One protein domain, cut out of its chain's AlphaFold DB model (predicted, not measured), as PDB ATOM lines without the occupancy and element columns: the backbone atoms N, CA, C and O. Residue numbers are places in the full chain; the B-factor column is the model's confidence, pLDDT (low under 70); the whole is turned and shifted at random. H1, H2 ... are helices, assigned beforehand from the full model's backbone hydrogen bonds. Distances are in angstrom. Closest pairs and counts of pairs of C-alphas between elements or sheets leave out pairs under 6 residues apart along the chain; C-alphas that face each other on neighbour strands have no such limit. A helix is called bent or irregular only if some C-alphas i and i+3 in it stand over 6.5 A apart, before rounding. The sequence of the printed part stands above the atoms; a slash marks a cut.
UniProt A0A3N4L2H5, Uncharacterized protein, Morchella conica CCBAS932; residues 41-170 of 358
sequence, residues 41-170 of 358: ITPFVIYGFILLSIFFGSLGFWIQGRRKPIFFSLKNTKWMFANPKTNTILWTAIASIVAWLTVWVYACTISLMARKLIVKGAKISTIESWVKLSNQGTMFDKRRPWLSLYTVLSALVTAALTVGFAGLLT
ATOM      1  N   ILE A  41      -9.567 -15.210  -1.065       58.19
ATOM      2  CA  ILE A  41      -9.406 -15.474  -2.508       58.19
ATOM      3  C   ILE A  41     -10.318 -14.543  -3.350       58.19
ATOM      4  O   ILE A  41     -10.131 -14.376  -4.553       58.19
ATOM      5  N   THR A  42     -11.270 -13.870  -2.699       61.81
ATOM      6  CA  THR A  42     -12.308 -12.996  -3.255       61.81
ATOM      7  C   THR A  42     -11.812 -11.809  -4.091       61.81
ATOM      8  O   THR A  42     -12.202 -11.747  -5.255       61.81
ATOM      9  N   PRO A  43     -10.935 -10.895  -3.619       66.25
ATOM     10  CA  PRO A  43     -10.457  -9.769  -4.434       66.25
ATOM     11  C   PRO A  43      -9.797 -10.219  -5.740       66.25
ATOM     12  O   PRO A  43      -9.863  -9.531  -6.750       66.25
ATOM     13  N   PHE A  44      -9.183 -11.396  -5.741       60.75
ATOM     14  CA  PHE A  44      -8.397 -11.899  -6.857       60.75
ATOM     15  C   PHE A  44      -9.251 -12.366  -8.031       60.75
ATOM     16  O   PHE A  44      -9.010 -12.002  -9.183       60.75
ATOM     17  N   VAL A  45     -10.273 -13.159  -7.716       68.06
ATOM     18  CA  VAL A  45     -11.280 -13.601  -8.677       68.06
ATOM     19  C   VAL A  45     -11.998 -12.373  -9.239       68.06
ATOM     20  O   VAL A  45     -12.148 -12.262 -10.451       68.06
ATOM     21  N   ILE A  46     -12.302 -11.389  -8.384       75.31
ATOM     22  CA  ILE A  46     -12.916 -10.119  -8.787       75.31
ATOM     23  C   ILE A  46     -12.060  -9.377  -9.824       75.31
ATOM     24  O   ILE A  46     -12.592  -8.976 -10.852       75.31
ATOM     25  N   TYR A  47     -10.742  -9.239  -9.638       71.44
ATOM     26  CA  TYR A  47      -9.891  -8.558 -10.630       71.44
ATOM     27  C   TYR A  47      -9.793  -9.300 -11.967       71.44
ATOM     28  O   TYR A  47      -9.831  -8.666 -13.024       71.44
ATOM     29  N   GLY A  48      -9.684 -10.632 -11.938       74.06
ATOM     30  CA  GLY A  48      -9.707 -11.448 -13.154       74.06
ATOM     31  C   GLY A  48     -11.025 -11.291 -13.916       74.06
ATOM     32  O   GLY A  48     -11.014 -11.110 -15.134       74.06
ATOM     33  N   PHE A  49     -12.145 -11.265 -13.187       76.69
ATOM     34  CA  PHE A  49     -13.459 -10.975 -13.753       76.69
ATOM     35  C   PHE A  49     -13.565  -9.549 -14.284       76.69
ATOM     36  O   PHE A  49     -14.110  -9.382 -15.362       76.69
ATOM     37  N   ILE A  50     -13.008  -8.534 -13.616       80.44
ATOM     38  CA  ILE A  50     -13.006  -7.154 -14.131       80.44
ATOM     39  C   ILE A  50     -12.264  -7.079 -15.472       80.44
ATOM     40  O   ILE A  50     -12.778  -6.480 -16.410       80.44
ATOM     41  N   LEU A  51     -11.093  -7.713 -15.598       76.00
ATOM     42  CA  LEU A  51     -10.350  -7.742 -16.864       76.00
ATOM     43  C   LEU A  51     -11.126  -8.462 -17.973       76.00
ATOM     44  O   LEU A  51     -11.200  -7.955 -19.092       76.00
ATOM     45  N   LEU A  52     -11.741  -9.607 -17.661       77.06
ATOM     46  CA  LEU A  52     -12.623 -10.305 -18.599       77.06
ATOM     47  C   LEU A  52     -13.838  -9.445 -18.972       77.06
ATOM     48  O   LEU A  52     -14.175  -9.366 -20.146       77.06
ATOM     49  N   SER A  53     -14.453  -8.749 -18.018       78.88
ATOM     50  CA  SER A  53     -15.588  -7.854 -18.254       78.88
ATOM     51  C   SER A  53     -15.209  -6.649 -19.108       78.88
ATOM     52  O   SER A  53     -15.990  -6.264 -19.967       78.88
ATOM     53  N   ILE A  54     -14.013  -6.075 -18.940       80.06
ATOM     54  CA  ILE A  54     -13.502  -5.022 -19.834       80.06
ATOM     55  C   ILE A  54     -13.308  -5.589 -21.243       80.06
ATOM     56  O   ILE A  54     -13.701  -4.951 -22.217       80.06
ATOM     57  N   PHE A  55     -12.760  -6.800 -21.366       78.81
ATOM     58  CA  PHE A  55     -12.586  -7.458 -22.658       78.81
ATOM     59  C   PHE A  55     -13.931  -7.729 -23.348       78.81
ATOM     60  O   PHE A  55     -14.148  -7.266 -24.468       78.81
ATOM     61  N   PHE A  56     -14.874  -8.392 -22.678       79.81
ATOM     62  CA  PHE A  56     -16.218  -8.640 -23.207       79.81
ATOM     63  C   PHE A  56     -17.014  -7.351 -23.427       79.81
ATOM     64  O   PHE A  56     -17.748  -7.252 -24.403       79.81
ATOM     65  N   GLY A  57     -16.833  -6.341 -22.577       82.62
ATOM     66  CA  GLY A  57     -17.414  -5.012 -22.746       82.62
ATOM     67  C   GLY A  57     -16.875  -4.316 -23.992       82.62
ATOM     68  O   GLY A  57     -17.650  -3.753 -24.759       82.62
ATOM     69  N   SER A  58     -15.571  -4.433 -24.260       78.00
ATOM     70  CA  SER A  58     -14.973  -3.950 -25.506       78.00
ATOM     71  C   SER A  58     -15.510  -4.720 -26.714       78.00
ATOM     72  O   SER A  58     -15.886  -4.101 -27.701       78.00
ATOM     73  N   LEU A  59     -15.652  -6.049 -26.624       78.81
ATOM     74  CA  LEU A  59     -16.250  -6.874 -27.678       78.81
ATOM     75  C   LEU A  59     -17.700  -6.446 -27.953       78.81
ATOM     76  O   LEU A  59     -18.086  -6.285 -29.106       78.81
ATOM     77  N   GLY A  60     -18.482  -6.205 -26.900       79.38
ATOM     78  CA  GLY A  60     -19.842  -5.680 -26.978       79.38
ATOM     79  C   GLY A  60     -19.887  -4.294 -27.616       79.38
ATOM     80  O   GLY A  60     -20.685  -4.071 -28.522       79.38
ATOM     81  N   PHE A  61     -18.980  -3.391 -27.230       79.88
ATOM     82  CA  PHE A  61     -18.813  -2.087 -27.872       79.88
ATOM     83  C   PHE A  61     -18.496  -2.227 -29.365       79.88
ATOM     84  O   PHE A  61     -19.077  -1.509 -30.171       79.88
ATOM     85  N   TRP A  62     -17.651  -3.183 -29.759       75.06
ATOM     86  CA  TRP A  62     -17.352  -3.455 -31.166       75.06
ATOM     87  C   TRP A  62     -18.553  -4.027 -31.923       75.06
ATOM     88  O   TRP A  62     -18.838  -3.579 -33.031       75.06
ATOM     89  N   ILE A  63     -19.292  -4.967 -31.329       75.56
ATOM     90  CA  ILE A  63     -20.529  -5.518 -31.907       75.56
ATOM     91  C   ILE A  63     -21.570  -4.405 -32.087       75.56
ATOM     92  O   ILE A  63     -22.187  -4.307 -33.146       75.56
ATOM     93  N   GLN A  64     -21.722  -3.525 -31.096       74.12
ATOM     94  CA  GLN A  64     -22.587  -2.350 -31.177       74.12
ATOM     95  C   GLN A  64     -22.075  -1.356 -32.236       74.12
ATOM     96  O   GLN A  64     -22.863  -0.792 -32.996       74.12
ATOM     97  N   GLY A  65     -20.755  -1.177 -32.312       67.25
ATOM     98  CA  GLY A  65     -20.052  -0.305 -33.249       67.25
ATOM     99  C   GLY A  65     -20.195  -0.735 -34.707       67.25
ATOM    100  O   GLY A  65     -20.228   0.127 -35.579       67.25
ATOM    101  N   ARG A  66     -20.417  -2.031 -34.987       66.00
ATOM    102  CA  ARG A  66     -20.754  -2.521 -36.342       66.00
ATOM    103  C   ARG A  66     -21.994  -1.850 -36.939       66.00
ATOM    104  O   ARG A  66     -22.156  -1.871 -38.152       66.00
ATOM    105  N   ARG A  67     -22.855  -1.233 -36.120       65.56
ATOM    106  CA  ARG A  67     -24.010  -0.461 -36.603       65.56
ATOM    107  C   ARG A  67     -23.619   0.846 -37.304       65.56
ATOM    108  O   ARG A  67     -24.467   1.432 -37.962       65.56
ATOM    109  N   LYS A  68     -22.376   1.313 -37.153       67.06
ATOM    110  CA  LYS A  68     -21.847   2.521 -37.799       67.06
ATOM    111  C   LYS A  68     -20.551   2.178 -38.540       67.06
ATOM    112  O   LYS A  68     -19.471   2.352 -37.973       67.06
ATOM    113  N   PRO A  69     -20.636   1.644 -39.769       67.31
ATOM    114  CA  PRO A  69     -19.449   1.299 -40.536       67.31
ATOM    115  C   PRO A  69     -18.576   2.536 -40.784       67.31
ATOM    116  O   PRO A  69     -19.073   3.638 -41.020       67.31
ATOM    117  N   ILE A  70     -17.259   2.344 -40.722       72.38
ATOM    118  CA  ILE A  70     -16.290   3.363 -41.125       72.38
ATOM    119  C   ILE A  70     -16.135   3.250 -42.639       72.38
ATOM    120  O   ILE A  70     -15.711   2.213 -43.149       72.38
ATOM    121  N   PHE A  71     -16.483   4.311 -43.358       69.81
ATOM    122  CA  PHE A  71     -16.351   4.351 -44.809       69.81
ATOM    123  C   PHE A  71     -14.930   4.768 -45.194       69.81
ATOM    124  O   PHE A  71     -14.431   5.802 -44.750       69.81
ATOM    125  N   PHE A  72     -14.274   3.961 -46.027       71.88
ATOM    126  CA  PHE A  72     -12.985   4.314 -46.616       71.88
ATOM    127  C   PHE A  72     -13.174   5.251 -47.813       71.88
ATOM    128  O   PHE A  72     -14.197   5.220 -48.497       71.88
ATOM    129  N   SER A  73     -12.159   6.076 -48.084       70.62
ATOM    130  CA  SER A  73     -12.107   6.873 -49.312       70.62
ATOM    131  C   SER A  73     -12.154   5.970 -50.547       70.62
ATOM    132  O   SER A  73     -11.490   4.934 -50.587       70.62
ATOM    133  N   LEU A  74     -12.877   6.416 -51.572       64.00
ATOM    134  CA  LEU A  74     -13.064   5.763 -52.869       64.00
ATOM    135  C   LEU A  74     -11.766   5.179 -53.457       64.00
ATOM    136  O   LEU A  74     -11.693   3.988 -53.761       64.00
ATOM    137  N   LYS A  75     -10.701   5.990 -53.523       73.62
ATOM    138  CA  LYS A  75      -9.391   5.573 -54.055       73.62
ATOM    139  C   LYS A  75      -8.807   4.378 -53.293       73.62
ATOM    140  O   LYS A  75      -8.204   3.492 -53.897       73.62
ATOM    141  N   ASN A  76      -8.998   4.346 -51.975       79.00
ATOM    142  CA  ASN A  76      -8.490   3.271 -51.130       79.00
ATOM    143  C   ASN A  76      -9.323   2.005 -51.317       79.00
ATOM    144  O   ASN A  76      -8.757   0.929 -51.475       79.00
ATOM    145  N   THR A  77     -10.649   2.138 -51.374       76.25
ATOM    146  CA  THR A  77     -11.568   1.020 -51.602       76.25
ATOM    147  C   THR A  77     -11.280   0.323 -52.936       76.25
ATOM    148  O   THR A  77     -11.106  -0.894 -52.956       76.25
ATOM    149  N   LYS A  78     -11.111   1.079 -54.033       76.19
ATOM    150  CA  LYS A  78     -10.704   0.532 -55.343       76.19
ATOM    151  C   LYS A  78      -9.413  -0.274 -55.267       76.19
ATOM    152  O   LYS A  78      -9.352  -1.408 -55.735       76.19
ATOM    153  N   TRP A  79      -8.380   0.305 -54.658       85.44
ATOM    154  CA  TRP A  79      -7.091  -0.366 -54.520       85.44
ATOM    155  C   TRP A  79      -7.196  -1.661 -53.698       85.44
ATOM    156  O   TRP A  79      -6.590  -2.668 -54.072       85.44
ATOM    157  N   MET A  80      -7.993  -1.651 -52.622       85.56
ATOM    158  CA  MET A  80      -8.227  -2.815 -51.760       85.56
ATOM    159  C   MET A  80      -8.926  -3.957 -52.504       85.56
ATOM    160  O   MET A  80      -8.518  -5.108 -52.351       85.56
ATOM    161  N   PHE A  81      -9.933  -3.651 -53.331       81.31
ATOM    162  CA  PHE A  81     -10.633  -4.655 -54.141       81.31
ATOM    163  C   PHE A  81      -9.782  -5.188 -55.294       81.31
ATOM    164  O   PHE A  81      -9.823  -6.384 -55.569       81.31
ATOM    165  N   ALA A  82      -8.966  -4.340 -55.925       87.50
ATOM    166  CA  ALA A  82      -8.052  -4.770 -56.983       87.50
ATOM    167  C   ALA A  82      -6.927  -5.686 -56.461       87.50
ATOM    168  O   ALA A  82      -6.375  -6.487 -57.213       87.50
ATOM    169  N   ASN A  83      -6.583  -5.593 -55.170       92.62
ATOM    170  CA  ASN A  83      -5.462  -6.316 -54.566       92.62
ATOM    171  C   ASN A  83      -5.877  -7.084 -53.297       92.62
ATOM    172  O   ASN A  83      -5.327  -6.828 -52.219       92.62
ATOM    173  N   PRO A  84      -6.792  -8.070 -53.385       88.12
ATOM    174  CA  PRO A  84      -7.360  -8.721 -52.203       88.12
ATOM    175  C   PRO A  84      -6.292  -9.437 -51.365       88.12
ATOM    176  O   PRO A  84      -6.300  -9.343 -50.140       88.12
ATOM    177  N   LYS A  85      -5.304 -10.074 -52.013       93.06
ATOM    178  CA  LYS A  85      -4.185 -10.752 -51.332       93.06
ATOM    179  C   LYS A  85      -3.336  -9.771 -50.520       93.06
ATOM    180  O   LYS A  85      -3.058 -10.017 -49.348       93.06
ATOM    181  N   THR A  86      -2.951  -8.650 -51.130       94.25
ATOM    182  CA  THR A  86      -2.150  -7.603 -50.478       94.25
ATOM    183  C   THR A  86      -2.919  -6.974 -49.324       94.25
ATOM    184  O   THR A  86      -2.353  -6.771 -48.252       94.25
ATOM    185  N   ASN A  87      -4.218  -6.731 -49.513       90.00
ATOM    186  CA  ASN A  87      -5.094  -6.179 -48.491       90.00
ATOM    187  C   ASN A  87      -5.184  -7.103 -47.263       90.00
ATOM    188  O   ASN A  87      -4.967  -6.656 -46.138       90.00
ATOM    189  N   THR A  88      -5.408  -8.408 -47.462       91.31
ATOM    190  CA  THR A  88      -5.432  -9.383 -46.360       91.31
ATOM    191  C   THR A  88      -4.093  -9.442 -45.624       91.31
ATOM    192  O   THR A  88      -4.081  -9.444 -44.394       91.31
ATOM    193  N   ILE A  89      -2.965  -9.450 -46.343       94.62
ATOM    194  CA  ILE A  89      -1.627  -9.462 -45.726       94.62
ATOM    195  C   ILE A  89      -1.408  -8.197 -44.889       94.62
ATOM    196  O   ILE A  89      -0.985  -8.297 -43.737       94.62
ATOM    197  N   LEU A  90      -1.738  -7.024 -45.437       94.88
ATOM    198  CA  LEU A  90      -1.583  -5.734 -44.767       94.88
ATOM    199  C   LEU A  90      -2.387  -5.678 -43.462       94.88
ATOM    200  O   LEU A  90      -1.824  -5.404 -42.401       94.88
ATOM    201  N   TRP A  91      -3.684  -5.992 -43.512       92.50
ATOM    202  CA  TRP A  91      -4.538  -5.946 -42.322       92.50
ATOM    203  C   TRP A  91      -4.188  -7.026 -41.303       92.50
ATOM    204  O   TRP A  91      -4.229  -6.756 -40.105       92.50
ATOM    205  N   THR A  92      -3.760  -8.212 -41.744       93.12
ATOM    206  CA  THR A  92      -3.282  -9.269 -40.837       93.12
ATOM    207  C   THR A  92      -1.987  -8.857 -40.135       93.12
ATOM    208  O   THR A  92      -1.817  -9.133 -38.943       93.12
ATOM    209  N   ALA A  93      -1.081  -8.163 -40.829       95.81
ATOM    210  CA  ALA A  93       0.143  -7.636 -40.234       95.81
ATOM    211  C   ALA A  93      -0.167  -6.565 -39.177       95.81
ATOM    212  O   ALA A  93       0.318  -6.664 -38.048       95.81
ATOM    213  N   ILE A  94      -1.037  -5.600 -39.498       93.75
ATOM    214  CA  ILE A  94      -1.485  -4.568 -38.547       93.75
ATOM    215  C   ILE A  94      -2.178  -5.220 -37.341       93.75
ATOM    216  O   ILE A  94      -1.824  -4.934 -36.198       93.75
ATOM    217  N   ALA A  95      -3.099  -6.156 -37.577       92.00
ATOM    218  CA  ALA A  95      -3.786  -6.905 -36.528       92.00
ATOM    219  C   ALA A  95      -2.815  -7.675 -35.621       92.00
ATOM    220  O   ALA A  95      -3.006  -7.716 -34.408       92.00
ATOM    221  N   SER A  96      -1.750  -8.246 -36.186       93.44
ATOM    222  CA  SER A  96      -0.716  -8.955 -35.426       93.44
ATOM    223  C   SER A  96       0.092  -8.012 -34.532       93.44
ATOM    224  O   SER A  96       0.377  -8.361 -33.388       93.44
ATOM    225  N   ILE A  97       0.418  -6.808 -35.015       94.31
ATOM    226  CA  ILE A  97       1.105  -5.777 -34.220       94.31
ATOM    227  C   ILE A  97       0.212  -5.320 -33.060       94.31
ATOM    228  O   ILE A  97       0.667  -5.266 -31.917       94.31
ATOM    229  N   VAL A  98      -1.069  -5.046 -33.326       90.50
ATOM    230  CA  VAL A  98      -2.035  -4.628 -32.296       90.50
ATOM    231  C   VAL A  98      -2.267  -5.741 -31.269       90.50
ATOM    232  O   VAL A  98      -2.255  -5.479 -30.064       90.50
ATOM    233  N   ALA A  99      -2.415  -6.993 -31.713       89.88
ATOM    234  CA  ALA A  99      -2.519  -8.149 -30.825       89.88
ATOM    235  C   ALA A  99      -1.275  -8.284 -29.936       89.88
ATOM    236  O   ALA A  99      -1.401  -8.445 -28.723       89.88
ATOM    237  N   TRP A 100      -0.077  -8.150 -30.513       92.25
ATOM    238  CA  TRP A 100       1.178  -8.204 -29.765       92.25
ATOM    239  C   TRP A 100       1.273  -7.096 -28.709       92.25
ATOM    240  O   TRP A 100       1.575  -7.392 -27.552       92.25
ATOM    241  N   LEU A 101       0.943  -5.849 -29.063       90.31
ATOM    242  CA  LEU A 101       0.891  -4.730 -28.115       90.31
ATOM    243  C   LEU A 101      -0.111  -4.997 -26.985       90.31
ATOM    244  O   LEU A 101       0.197  -4.760 -25.818       90.31
ATOM    245  N   THR A 102      -1.282  -5.544 -27.310       87.38
ATOM    246  CA  THR A 102      -2.321  -5.874 -26.323       87.38
ATOM    247  C   THR A 102      -1.836  -6.941 -25.338       87.38
ATOM    248  O   THR A 102      -1.986  -6.782 -24.127       87.38
ATOM    249  N   VAL A 103      -1.190  -8.001 -25.836       87.62
ATOM    250  CA  VAL A 103      -0.591  -9.059 -25.003       87.62
ATOM    251  C   VAL A 103       0.545  -8.510 -24.142       87.62
ATOM    252  O   VAL A 103       0.677  -8.890 -22.980       87.62
ATOM    253  N   TRP A 104       1.350  -7.594 -24.679       86.81
ATOM    254  CA  TRP A 104       2.426  -6.946 -23.933       86.81
ATOM    255  C   TRP A 104       1.886  -6.085 -22.780       86.81
ATOM    256  O   TRP A 104       2.326  -6.240 -21.639       86.81
ATOM    257  N   VAL A 105       0.873  -5.248 -23.035       85.56
ATOM    258  CA  VAL A 105       0.194  -4.458 -21.991       85.56
ATOM    259  C   VAL A 105      -0.454  -5.370 -20.945       85.56
ATOM    260  O   VAL A 105      -0.356  -5.102 -19.743       85.56
ATOM    261  N   TYR A 106      -1.063  -6.480 -21.368       85.25
ATOM    262  CA  TYR A 106      -1.613  -7.497 -20.469       85.25
ATOM    263  C   TYR A 106      -0.529  -8.133 -19.576       85.25
ATOM    264  O   TYR A 106      -0.687  -8.214 -18.358       85.25
ATOM    265  N   ALA A 107       0.624  -8.505 -20.137       85.50
ATOM    266  CA  ALA A 107       1.739  -9.049 -19.362       85.50
ATOM    267  C   ALA A 107       2.304  -8.028 -18.355       85.50
ATOM    268  O   ALA A 107       2.602  -8.379 -17.207       85.50
ATOM    269  N   CYS A 108       2.410  -6.752 -18.741       83.56
ATOM    270  CA  CYS A 108       2.863  -5.691 -17.840       83.56
ATOM    271  C   CYS A 108       1.861  -5.397 -16.718       83.56
ATOM    272  O   CYS A 108       2.266  -5.263 -15.562       83.56
ATOM    273  N   THR A 109       0.560  -5.352 -17.014       84.19
ATOM    274  CA  THR A 109      -0.481  -5.167 -15.987       84.19
ATOM    275  C   THR A 109      -0.496  -6.322 -14.989       84.19
ATOM    276  O   THR A 109      -0.516  -6.072 -13.782       84.19
ATOM    277  N   ILE A 110      -0.365  -7.569 -15.454       82.94
ATOM    278  CA  ILE A 110      -0.177  -8.735 -14.578       82.94
ATOM    279  C   ILE A 110       1.064  -8.580 -13.697       82.94
ATOM    280  O   ILE A 110       0.996  -8.798 -12.489       82.94
ATOM    281  N   SER A 111       2.195  -8.186 -14.282       83.44
ATOM    282  CA  SER A 111       3.459  -8.048 -13.553       83.44
ATOM    283  C   SER A 111       3.374  -6.979 -12.457       83.44
ATOM    284  O   SER A 111       3.840  -7.191 -11.336       83.44
ATOM    285  N   LEU A 112       2.733  -5.843 -12.745       82.88
ATOM    286  CA  LEU A 112       2.476  -4.792 -11.758       82.88
ATOM    287  C   LEU A 112       1.529  -5.268 -10.650       82.88
ATOM    288  O   LEU A 112       1.762  -4.975  -9.475       82.88
ATOM    289  N   MET A 113       0.494  -6.037 -10.996       80.44
ATOM    290  CA  MET A 113      -0.410  -6.632 -10.010       80.44
ATOM    291  C   MET A 113       0.311  -7.637  -9.110       80.44
ATOM    292  O   MET A 113       0.158  -7.578  -7.891       80.44
ATOM    293  N   ALA A 114       1.162  -8.495  -9.678       82.19
ATOM    294  CA  ALA A 114       1.984  -9.432  -8.918       82.19
ATOM    295  C   ALA A 114       2.877  -8.696  -7.907       82.19
ATOM    296  O   ALA A 114       2.909  -9.065  -6.735       82.19
ATOM    297  N   ARG A 115       3.524  -7.595  -8.318       82.50
ATOM    298  CA  ARG A 115       4.334  -6.749  -7.421       82.50
ATOM    299  C   ARG A 115       3.509  -6.134  -6.293       82.50
ATOM    300  O   ARG A 115       3.900  -6.235  -5.133       82.50
ATOM    301  N   LYS A 116       2.345  -5.549  -6.600       82.94
ATOM    302  CA  LYS A 116       1.448  -4.992  -5.569       82.94
ATOM    303  C   LYS A 116       0.969  -6.056  -4.575       82.94
ATOM    304  O   LYS A 116       0.771  -5.748  -3.404       82.94
ATOM    305  N   LEU A 117       0.798  -7.302  -5.021       75.38
ATOM    306  CA  LEU A 117       0.412  -8.422  -4.160       75.38
ATOM    307  C   LEU A 117       1.544  -8.892  -3.242       75.38
ATOM    308  O   LEU A 117       1.265  -9.259  -2.101       75.38
ATOM    309  N   ILE A 118       2.800  -8.846  -3.700       81.44
ATOM    310  CA  ILE A 118       3.972  -9.151  -2.862       81.44
ATOM    311  C   ILE A 118       4.006  -8.212  -1.650       81.44
ATOM    312  O   ILE A 118       4.140  -8.677  -0.521       81.44
ATOM    313  N   VAL A 119       3.780  -6.910  -1.863       84.00
ATOM    314  CA  VAL A 119       3.775  -5.901  -0.786       84.00
ATOM    315  C   VAL A 119       2.664  -6.151   0.245       84.00
ATOM    316  O   VAL A 119       2.839  -5.862   1.424       84.00
ATOM    317  N   LYS A 120       1.529  -6.733  -0.165       79.06
ATOM    318  CA  LYS A 120       0.391  -7.036   0.723       79.06
ATOM    319  C   LYS A 120       0.489  -8.390   1.444       79.06
ATOM    320  O   LYS A 120      -0.467  -8.775   2.111       79.06
ATOM    321  N   GLY A 121       1.594  -9.127   1.306       82.75
ATOM    322  CA  GLY A 121       1.780 -10.421   1.975       82.75
ATOM    323  C   GLY A 121       0.952 -11.564   1.372       82.75
ATOM    324  O   GLY A 121       0.481 -12.446   2.090       82.75
ATOM    325  N   ALA A 122       0.730 -11.558   0.053       80.44
ATOM    326  CA  ALA A 122       0.042 -12.658  -0.620       80.44
ATOM    327  C   ALA A 122       0.819 -13.989  -0.515       80.44
ATOM    328  O   ALA A 122       2.045 -14.014  -0.415       80.44
ATOM    329  N   LYS A 123       0.108 -15.125  -0.594       83.06
ATOM    330  CA  LYS A 123       0.726 -16.465  -0.572       83.06
ATOM    331  C   LYS A 123       1.757 -16.603  -1.705       83.06
ATOM    332  O   LYS A 123       1.426 -16.353  -2.863       83.06
ATOM    333  N   ILE A 124       2.952 -17.118  -1.388       83.56
ATOM    334  CA  ILE A 124       4.072 -17.335  -2.334       83.56
ATOM    335  C   ILE A 124       3.613 -18.069  -3.598       83.56
ATOM    336  O   ILE A 124       3.896 -17.649  -4.713       83.56
ATOM    337  N   SER A 125       2.808 -19.117  -3.433       78.69
ATOM    338  CA  SER A 125       2.301 -19.899  -4.565       78.69
ATOM    339  C   SER A 125       1.424 -19.105  -5.550       78.69
ATOM    340  O   SER A 125       1.346 -19.443  -6.728       78.69
ATOM    341  N   THR A 126       0.743 -18.052  -5.090       78.00
ATOM    342  CA  THR A 126      -0.059 -17.170  -5.950       78.00
ATOM    343  C   THR A 126       0.848 -16.233  -6.744       78.00
ATOM    344  O   THR A 126       0.595 -15.971  -7.916       78.00
ATOM    345  N   ILE A 127       1.938 -15.770  -6.126       81.31
ATOM    346  CA  ILE A 127       2.964 -14.950  -6.780       81.31
ATOM    347  C   ILE A 127       3.678 -15.770  -7.857       81.31
ATOM    348  O   ILE A 127       3.789 -15.315  -8.991       81.31
ATOM    349  N   GLU A 128       4.070 -17.007  -7.541       84.12
ATOM    350  CA  GLU A 128       4.657 -17.940  -8.510       84.12
ATOM    351  C   GLU A 128       3.732 -18.146  -9.715       84.12
ATOM    352  O   GLU A 128       4.188 -18.193 -10.859       84.12
ATOM    353  N   SER A 129       2.419 -18.190  -9.460       81.75
ATOM    354  CA  SER A 129       1.414 -18.332 -10.510       81.75
ATOM    355  C   SER A 129       1.376 -17.165 -11.478       81.75
ATOM    356  O   SER A 129       1.395 -17.368 -12.691       81.75
ATOM    357  N   TRP A 130       1.418 -15.942 -10.963       79.69
ATOM    358  CA  TRP A 130       1.457 -14.759 -11.813       79.69
ATOM    359  C   TRP A 130       2.770 -14.572 -12.545       79.69
ATOM    360  O   TRP A 130       2.746 -14.160 -13.697       79.69
ATOM    361  N   VAL A 131       3.899 -14.870 -11.903       81.56
ATOM    362  CA  VAL A 131       5.214 -14.759 -12.546       81.56
ATOM    363  C   VAL A 131       5.326 -15.764 -13.692       81.56
ATOM    364  O   VAL A 131       5.837 -15.439 -14.763       81.56
ATOM    365  N   LYS A 132       4.804 -16.983 -13.513       84.38
ATOM    366  CA  LYS A 132       4.723 -17.959 -14.606       84.38
ATOM    367  C   LYS A 132       3.768 -17.488 -15.702       84.38
ATOM    368  O   LYS A 132       4.137 -17.569 -16.869       84.38
ATOM    369  N   LEU A 133       2.611 -16.924 -15.352       80.19
ATOM    370  CA  LEU A 133       1.652 -16.422 -16.339       80.19
ATOM    371  C   LEU A 133       2.180 -15.212 -17.130       80.19
ATOM    372  O   LEU A 133       2.020 -15.167 -18.348       80.19
ATOM    373  N   SER A 134       2.851 -14.255 -16.478       81.50
ATOM    374  CA  SER A 134       3.456 -13.094 -17.150       81.50
ATOM    375  C   SER A 134       4.539 -13.513 -18.139       81.50
ATOM    376  O   SER A 134       4.720 -12.875 -19.171       81.50
ATOM    377  N   ASN A 135       5.222 -14.620 -17.846       83.88
ATOM    378  CA  ASN A 135       6.235 -15.217 -18.708       83.88
ATOM    379  C   ASN A 135       5.647 -16.174 -19.763       83.88
ATOM    380  O   ASN A 135       6.400 -16.936 -20.367       83.88
ATOM    381  N   GLN A 136       4.324 -16.147 -19.989       76.31
ATOM    382  CA  GLN A 136       3.606 -17.029 -20.923       76.31
ATOM    383  C   GLN A 136       3.772 -18.531 -20.612       76.31
ATOM    384  O   GLN A 136       3.618 -19.380 -21.489       76.31
ATOM    385  N   GLY A 137       4.102 -18.875 -19.368       83.38
ATOM    386  CA  GLY A 137       4.174 -20.253 -18.902       83.38
ATOM    387  C   GLY A 137       2.781 -20.833 -18.676       83.38
ATOM    388  O   GLY A 137       1.882 -20.156 -18.173       83.38
ATOM    389  N   THR A 138       2.598 -22.107 -19.014       82.69
ATOM    390  CA  THR A 138       1.362 -22.826 -18.707       82.69
ATOM    391  C   THR A 138       1.377 -23.300 -17.259       82.69
ATOM    392  O   THR A 138       2.385 -23.776 -16.735       82.69
ATOM    393  N   MET A 139       0.236 -23.166 -16.589       81.50
ATOM    394  CA  MET A 139       0.019 -23.741 -15.271       81.50
ATOM    395  C   MET A 139      -1.131 -24.720 -15.353       81.50
ATOM    396  O   MET A 139      -2.288 -24.314 -15.386       81.50
ATOM    397  N   PHE A 140      -0.787 -26.001 -15.382       86.81
ATOM    398  CA  PHE A 140      -1.738 -27.090 -15.245       86.81
ATOM    399  C   PHE A 140      -1.487 -27.760 -13.897       86.81
ATOM    400  O   PHE A 140      -0.697 -28.693 -13.791       86.81
ATOM    401  N   ASP A 141      -2.128 -27.241 -12.852       87.06
ATOM    402  CA  ASP A 141      -2.111 -27.851 -11.522       87.06
ATOM    403  C   ASP A 141      -3.493 -28.439 -11.212       87.06
ATOM    404  O   ASP A 141      -4.505 -27.729 -11.204       87.06
ATOM    405  N   LYS A 142      -3.535 -29.750 -10.930       88.81
ATOM    406  CA  LYS A 142      -4.760 -30.464 -10.530       88.81
ATOM    407  C   LYS A 142      -5.319 -29.944  -9.207       88.81
ATOM    408  O   LYS A 142      -6.526 -29.986  -9.001       88.81
ATOM    409  N   ARG A 143      -4.467 -29.429  -8.314       88.00
ATOM    410  CA  ARG A 143      -4.887 -28.905  -7.003       88.00
ATOM    411  C   ARG A 143      -5.527 -27.520  -7.098       88.00
ATOM    412  O   ARG A 143      -6.096 -27.046  -6.118       88.00
ATOM    413  N   ARG A 144      -5.421 -26.849  -8.250       83.19
ATOM    414  CA  ARG A 144      -5.896 -25.473  -8.463       83.19
ATOM    415  C   ARG A 144      -6.625 -25.350  -9.803       83.19
ATOM    416  O   ARG A 144      -6.171 -24.613 -10.681       83.19
ATOM    417  N   PRO A 145      -7.769 -26.035  -9.964       84.62
ATOM    418  CA  PRO A 145      -8.468 -26.114 -11.245       84.62
ATOM    419  C   PRO A 145      -8.852 -24.735 -11.796       84.62
ATOM    420  O   PRO A 145      -8.785 -24.527 -13.000       84.62
ATOM    421  N   TRP A 146      -9.155 -23.762 -10.932       82.00
ATOM    422  CA  TRP A 146      -9.483 -22.392 -11.342       82.00
ATOM    423  C   TRP A 146      -8.325 -21.642 -12.010       82.00
ATOM    424  O   TRP A 146      -8.551 -20.911 -12.971       82.00
ATOM    425  N   LEU A 147      -7.086 -21.829 -11.541       81.75
ATOM    426  CA  LEU A 147      -5.915 -21.220 -12.181       81.75
ATOM    427  C   LEU A 147      -5.634 -21.884 -13.527       81.75
ATOM    428  O   LEU A 147      -5.381 -21.185 -14.503       81.75
ATOM    429  N   SER A 148      -5.745 -23.212 -13.586       87.44
ATOM    430  CA  SER A 148      -5.624 -23.973 -14.832       87.44
ATOM    431  C   SER A 148      -6.698 -23.569 -15.850       87.44
ATOM    432  O   SER A 148      -6.410 -23.400 -17.028       87.44
ATOM    433  N   LEU A 149      -7.936 -23.340 -15.408       86.25
ATOM    434  CA  LEU A 149      -9.005 -22.845 -16.273       86.25
ATOM    435  C   LEU A 149      -8.700 -21.431 -16.787       86.25
ATOM    436  O   LEU A 149      -8.860 -21.157 -17.974       86.25
ATOM    437  N   TYR A 150      -8.217 -20.544 -15.914       83.69
ATOM    438  CA  TYR A 150      -7.839 -19.187 -16.302       83.69
ATOM    439  C   TYR A 150      -6.691 -19.163 -17.320       83.69
ATOM    440  O   TYR A 150      -6.746 -18.386 -18.271       83.69
ATOM    441  N   THR A 151      -5.675 -20.021 -17.167       86.00
ATOM    442  CA  THR A 151      -4.559 -20.096 -18.124       86.00
ATOM    443  C   THR A 151      -5.024 -20.577 -19.495       86.00
ATOM    444  O   THR A 151      -4.630 -19.988 -20.501       86.00
ATOM    445  N   VAL A 152      -5.920 -21.570 -19.550       89.56
ATOM    446  CA  VAL A 152      -6.533 -22.037 -20.805       89.56
ATOM    447  C   VAL A 152      -7.357 -20.931 -21.460       89.56
ATOM    448  O   VAL A 152      -7.176 -20.663 -22.646       89.56
ATOM    449  N   LEU A 153      -8.219 -20.247 -20.702       86.31
ATOM    450  CA  LEU A 153      -9.031 -19.144 -21.226       86.31
ATOM    451  C   LEU A 153      -8.162 -17.990 -21.737       86.31
ATOM    452  O   LEU A 153      -8.398 -17.484 -22.828       86.31
ATOM    453  N   SER A 154      -7.128 -17.605 -20.988       84.81
ATOM    454  CA  SER A 154      -6.188 -16.554 -21.393       84.81
ATOM    455  C   SER A 154      -5.425 -16.932 -22.670       84.81
ATOM    456  O   SER A 154      -5.291 -16.108 -23.578       84.81
ATOM    457  N   ALA A 155      -4.996 -18.193 -22.797       87.69
ATOM    458  CA  ALA A 155      -4.355 -18.699 -24.007       87.69
ATOM    459  C   ALA A 155      -5.305 -18.687 -25.218       87.69
ATOM    460  O   ALA A 155      -4.909 -18.235 -26.291       87.69
ATOM    461  N   LEU A 156      -6.561 -19.117 -25.042       89.75
ATOM    462  CA  LEU A 156      -7.583 -19.083 -26.095       89.75
ATOM    463  C   LEU A 156      -7.885 -17.651 -26.546       89.75
ATOM    464  O   LEU A 156      -7.895 -17.380 -27.745       89.75
ATOM    465  N   VAL A 157      -8.071 -16.725 -25.600       86.75
ATOM    466  CA  VAL A 157      -8.281 -15.302 -25.905       86.75
ATOM    467  C   VAL A 157      -7.081 -14.749 -26.666       86.75
ATOM    468  O   VAL A 157      -7.257 -14.134 -27.713       86.75
ATOM    469  N   THR A 158      -5.862 -15.028 -26.201       87.12
ATOM    470  CA  THR A 158      -4.631 -14.556 -26.847       87.12
ATOM    471  C   THR A 158      -4.485 -15.091 -28.271       87.12
ATOM    472  O   THR A 158      -4.127 -14.335 -29.172       87.12
ATOM    473  N   ALA A 159      -4.807 -16.366 -28.500       87.88
ATOM    474  CA  ALA A 159      -4.803 -16.965 -29.832       87.88
ATOM    475  C   ALA A 159      -5.876 -16.350 -30.751       87.88
ATOM    476  O   ALA A 159      -5.642 -16.170 -31.945       87.88
ATOM    477  N   ALA A 160      -7.035 -15.984 -30.196       89.81
ATOM    478  CA  ALA A 160      -8.130 -15.371 -30.940       89.81
ATOM    479  C   ALA A 160      -7.920 -13.875 -31.240       89.81
ATOM    480  O   ALA A 160      -8.540 -13.369 -32.172       89.81
ATOM    481  N   LEU A 161      -7.051 -13.162 -30.506       88.50
ATOM    482  CA  LEU A 161      -6.848 -11.711 -30.669       88.50
ATOM    483  C   LEU A 161      -6.459 -11.325 -32.097       88.50
ATOM    484  O   LEU A 161      -7.054 -10.411 -32.658       88.50
ATOM    485  N   THR A 162      -5.490 -12.016 -32.706       90.44
ATOM    486  CA  THR A 162      -5.037 -11.684 -34.067       90.44
ATOM    487  C   THR A 162      -6.156 -11.865 -35.083       90.44
ATOM    488  O   THR A 162      -6.361 -10.992 -35.920       90.44
ATOM    489  N   VAL A 163      -6.915 -12.961 -34.987       89.56
ATOM    490  CA  VAL A 163      -8.062 -13.220 -35.869       89.56
ATOM    491  C   VAL A 163      -9.172 -12.198 -35.623       89.56
ATOM    492  O   VAL A 163      -9.754 -11.690 -36.576       89.56
ATOM    493  N   GLY A 164      -9.427 -11.844 -34.362       86.38
ATOM    494  CA  GLY A 164     -10.412 -10.838 -33.977       86.38
ATOM    495  C   GLY A 164     -10.081  -9.456 -34.535       86.38
ATOM    496  O   GLY A 164     -10.926  -8.841 -35.181       86.38
ATOM    497  N   PHE A 165      -8.842  -8.988 -34.358       88.75
ATOM    498  CA  PHE A 165      -8.392  -7.719 -34.931       88.75
ATOM    499  C   PHE A 165      -8.329  -7.765 -36.457       88.75
ATOM    500  O   PHE A 165      -8.719  -6.795 -37.098       88.75
ATOM    501  N   ALA A 166      -7.902  -8.878 -37.058       89.62
ATOM    502  CA  ALA A 166      -7.887  -9.017 -38.510       89.62
ATOM    503  C   ALA A 166      -9.309  -8.947 -39.073       89.62
ATOM    504  O   ALA A 166      -9.549  -8.180 -39.996       89.62
ATOM    505  N   GLY A 167     -10.271  -9.661 -38.486       85.06
ATOM    506  CA  GLY A 167     -11.675  -9.602 -38.897       85.06
ATOM    507  C   GLY A 167     -12.336  -8.244 -38.645       85.06
ATOM    508  O   GLY A 167     -13.288  -7.898 -39.333       85.06
ATOM    509  N   LEU A 168     -11.837  -7.471 -37.679       82.31
ATOM    510  CA  LEU A 168     -12.317  -6.119 -37.398       82.31
ATOM    511  C   LEU A 168     -11.760  -5.080 -38.379       82.31
ATOM    512  O   LEU A 168     -12.465  -4.150 -38.758       82.31
ATOM    513  N   LEU A 169     -10.489  -5.221 -38.749       85.44
ATOM    514  CA  LEU A 169      -9.780  -4.280 -39.610       85.44
ATOM    515  C   LEU A 169      -9.955  -4.588 -41.097       85.44
ATOM    516  O   LEU A 169      -9.853  -3.686 -41.924       85.44
ATOM    517  N   THR A 170     -10.200  -5.853 -41.444       85.06
ATOM    518  CA  THR A 170     -10.403  -6.248 -42.836       85.06
ATOM    519  C   THR A 170     -11.722  -5.651 -43.319       85.06
ATOM    520  O   THR A 170     -12.762  -5.926 -42.716       85.06
TER     521      THR A 170
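This is residues 41 to 170 of the 358 residues of an uncharacterized protein of Morchella conica CCBAS932 (UniProt A0A3N4L2H5). This is a loose rod of long helices, with H3 running along most of its length, the shorter H4 folded back along the last part of H3, and the bent H5 returning beside it until its second arm, H5b, crosses H3. H1 stands off to one side, apart from H3, and small H2 lies across one end of the rod, where residues 73 to 78 and 81 to 86 stick out. The printed part has 130 residues with five named helices, H1 to H5 in chain order, and no named strand; the class is all helix. The whole is loose, with a radius of gyration of the C-alphas of 18.8 A and spans of 59 by 26 by 26 A.

H1 is residues 42 to 65, 33.5 A from first to last C-alpha, and begins at C-alpha 42 (-12.308, -12.996, -3.255). H2 is residues 74 to 82. H3, residues 84 to 119, is the longest helix at 52.7 A, from C-alpha 84 (-7.360, -8.721, -52.203) to C-alpha 119 (3.775, -5.901, -0.786). H4 is residues 124 to 134, 15.4 A long. H5, residues 145 to 169, was assigned as one helix by its hydrogen bonds but is bent: C-alphas 159 and 162 are 6.8 A apart. Its arms are H5a, residues 145 to 159, 21.0 A long, and H5b, residues 162 to 169, which ends at C-alpha 169 (-9.780, -4.280, -39.610); their lines stand at a steep tilt of 46 degrees.

H1 touches no helix, but H1 and H5a are near each other, with 7 pairs of C-alphas within 10 A. H1 is apart from H3, and only just apart from H5b, where the closest C-alphas are 8.4 A apart. H2 and H3 are close but not clearly touching, about perpendicular at 78 degrees, the closest C-alphas, of Met 80 and Asn 87, being 5.6 A apart. H3 and H4 form a helical hairpin at a shallow tilt of 18 degrees, opposite ways; H3 touches H4 with residues 107 to 118 alone, and the closest C-alphas, of Ala 107 and Ser 134, are 4.9 A apart. H3 touches H5b with residues 91 to 99 alone, at a steep tilt of 58 degrees, opposite ways; the closest C-alphas, of Ala 95 and Phe 165, are 4.9 A apart. H5a is close to H3 but not clearly touching, with the closest C-alphas, of Val 103 and Thr 158, 7.1 A apart. In H1, H2, H3, H4, H5a and H5b every O i to N i+4 pair is within hydrogen-bond range.

The two C-alphas farthest apart, of Ala 82 and Gly 121, are 60.0 A from each other. The printed part has no cut. The links H2 to H3 and H3 to H4 are tight, and H1 to H2 and H4 to H5 are short. The mean pLDDT of the printed part is 82.2; it is under 70 at residues 41 to 45, 65 to 69, 71 and 74.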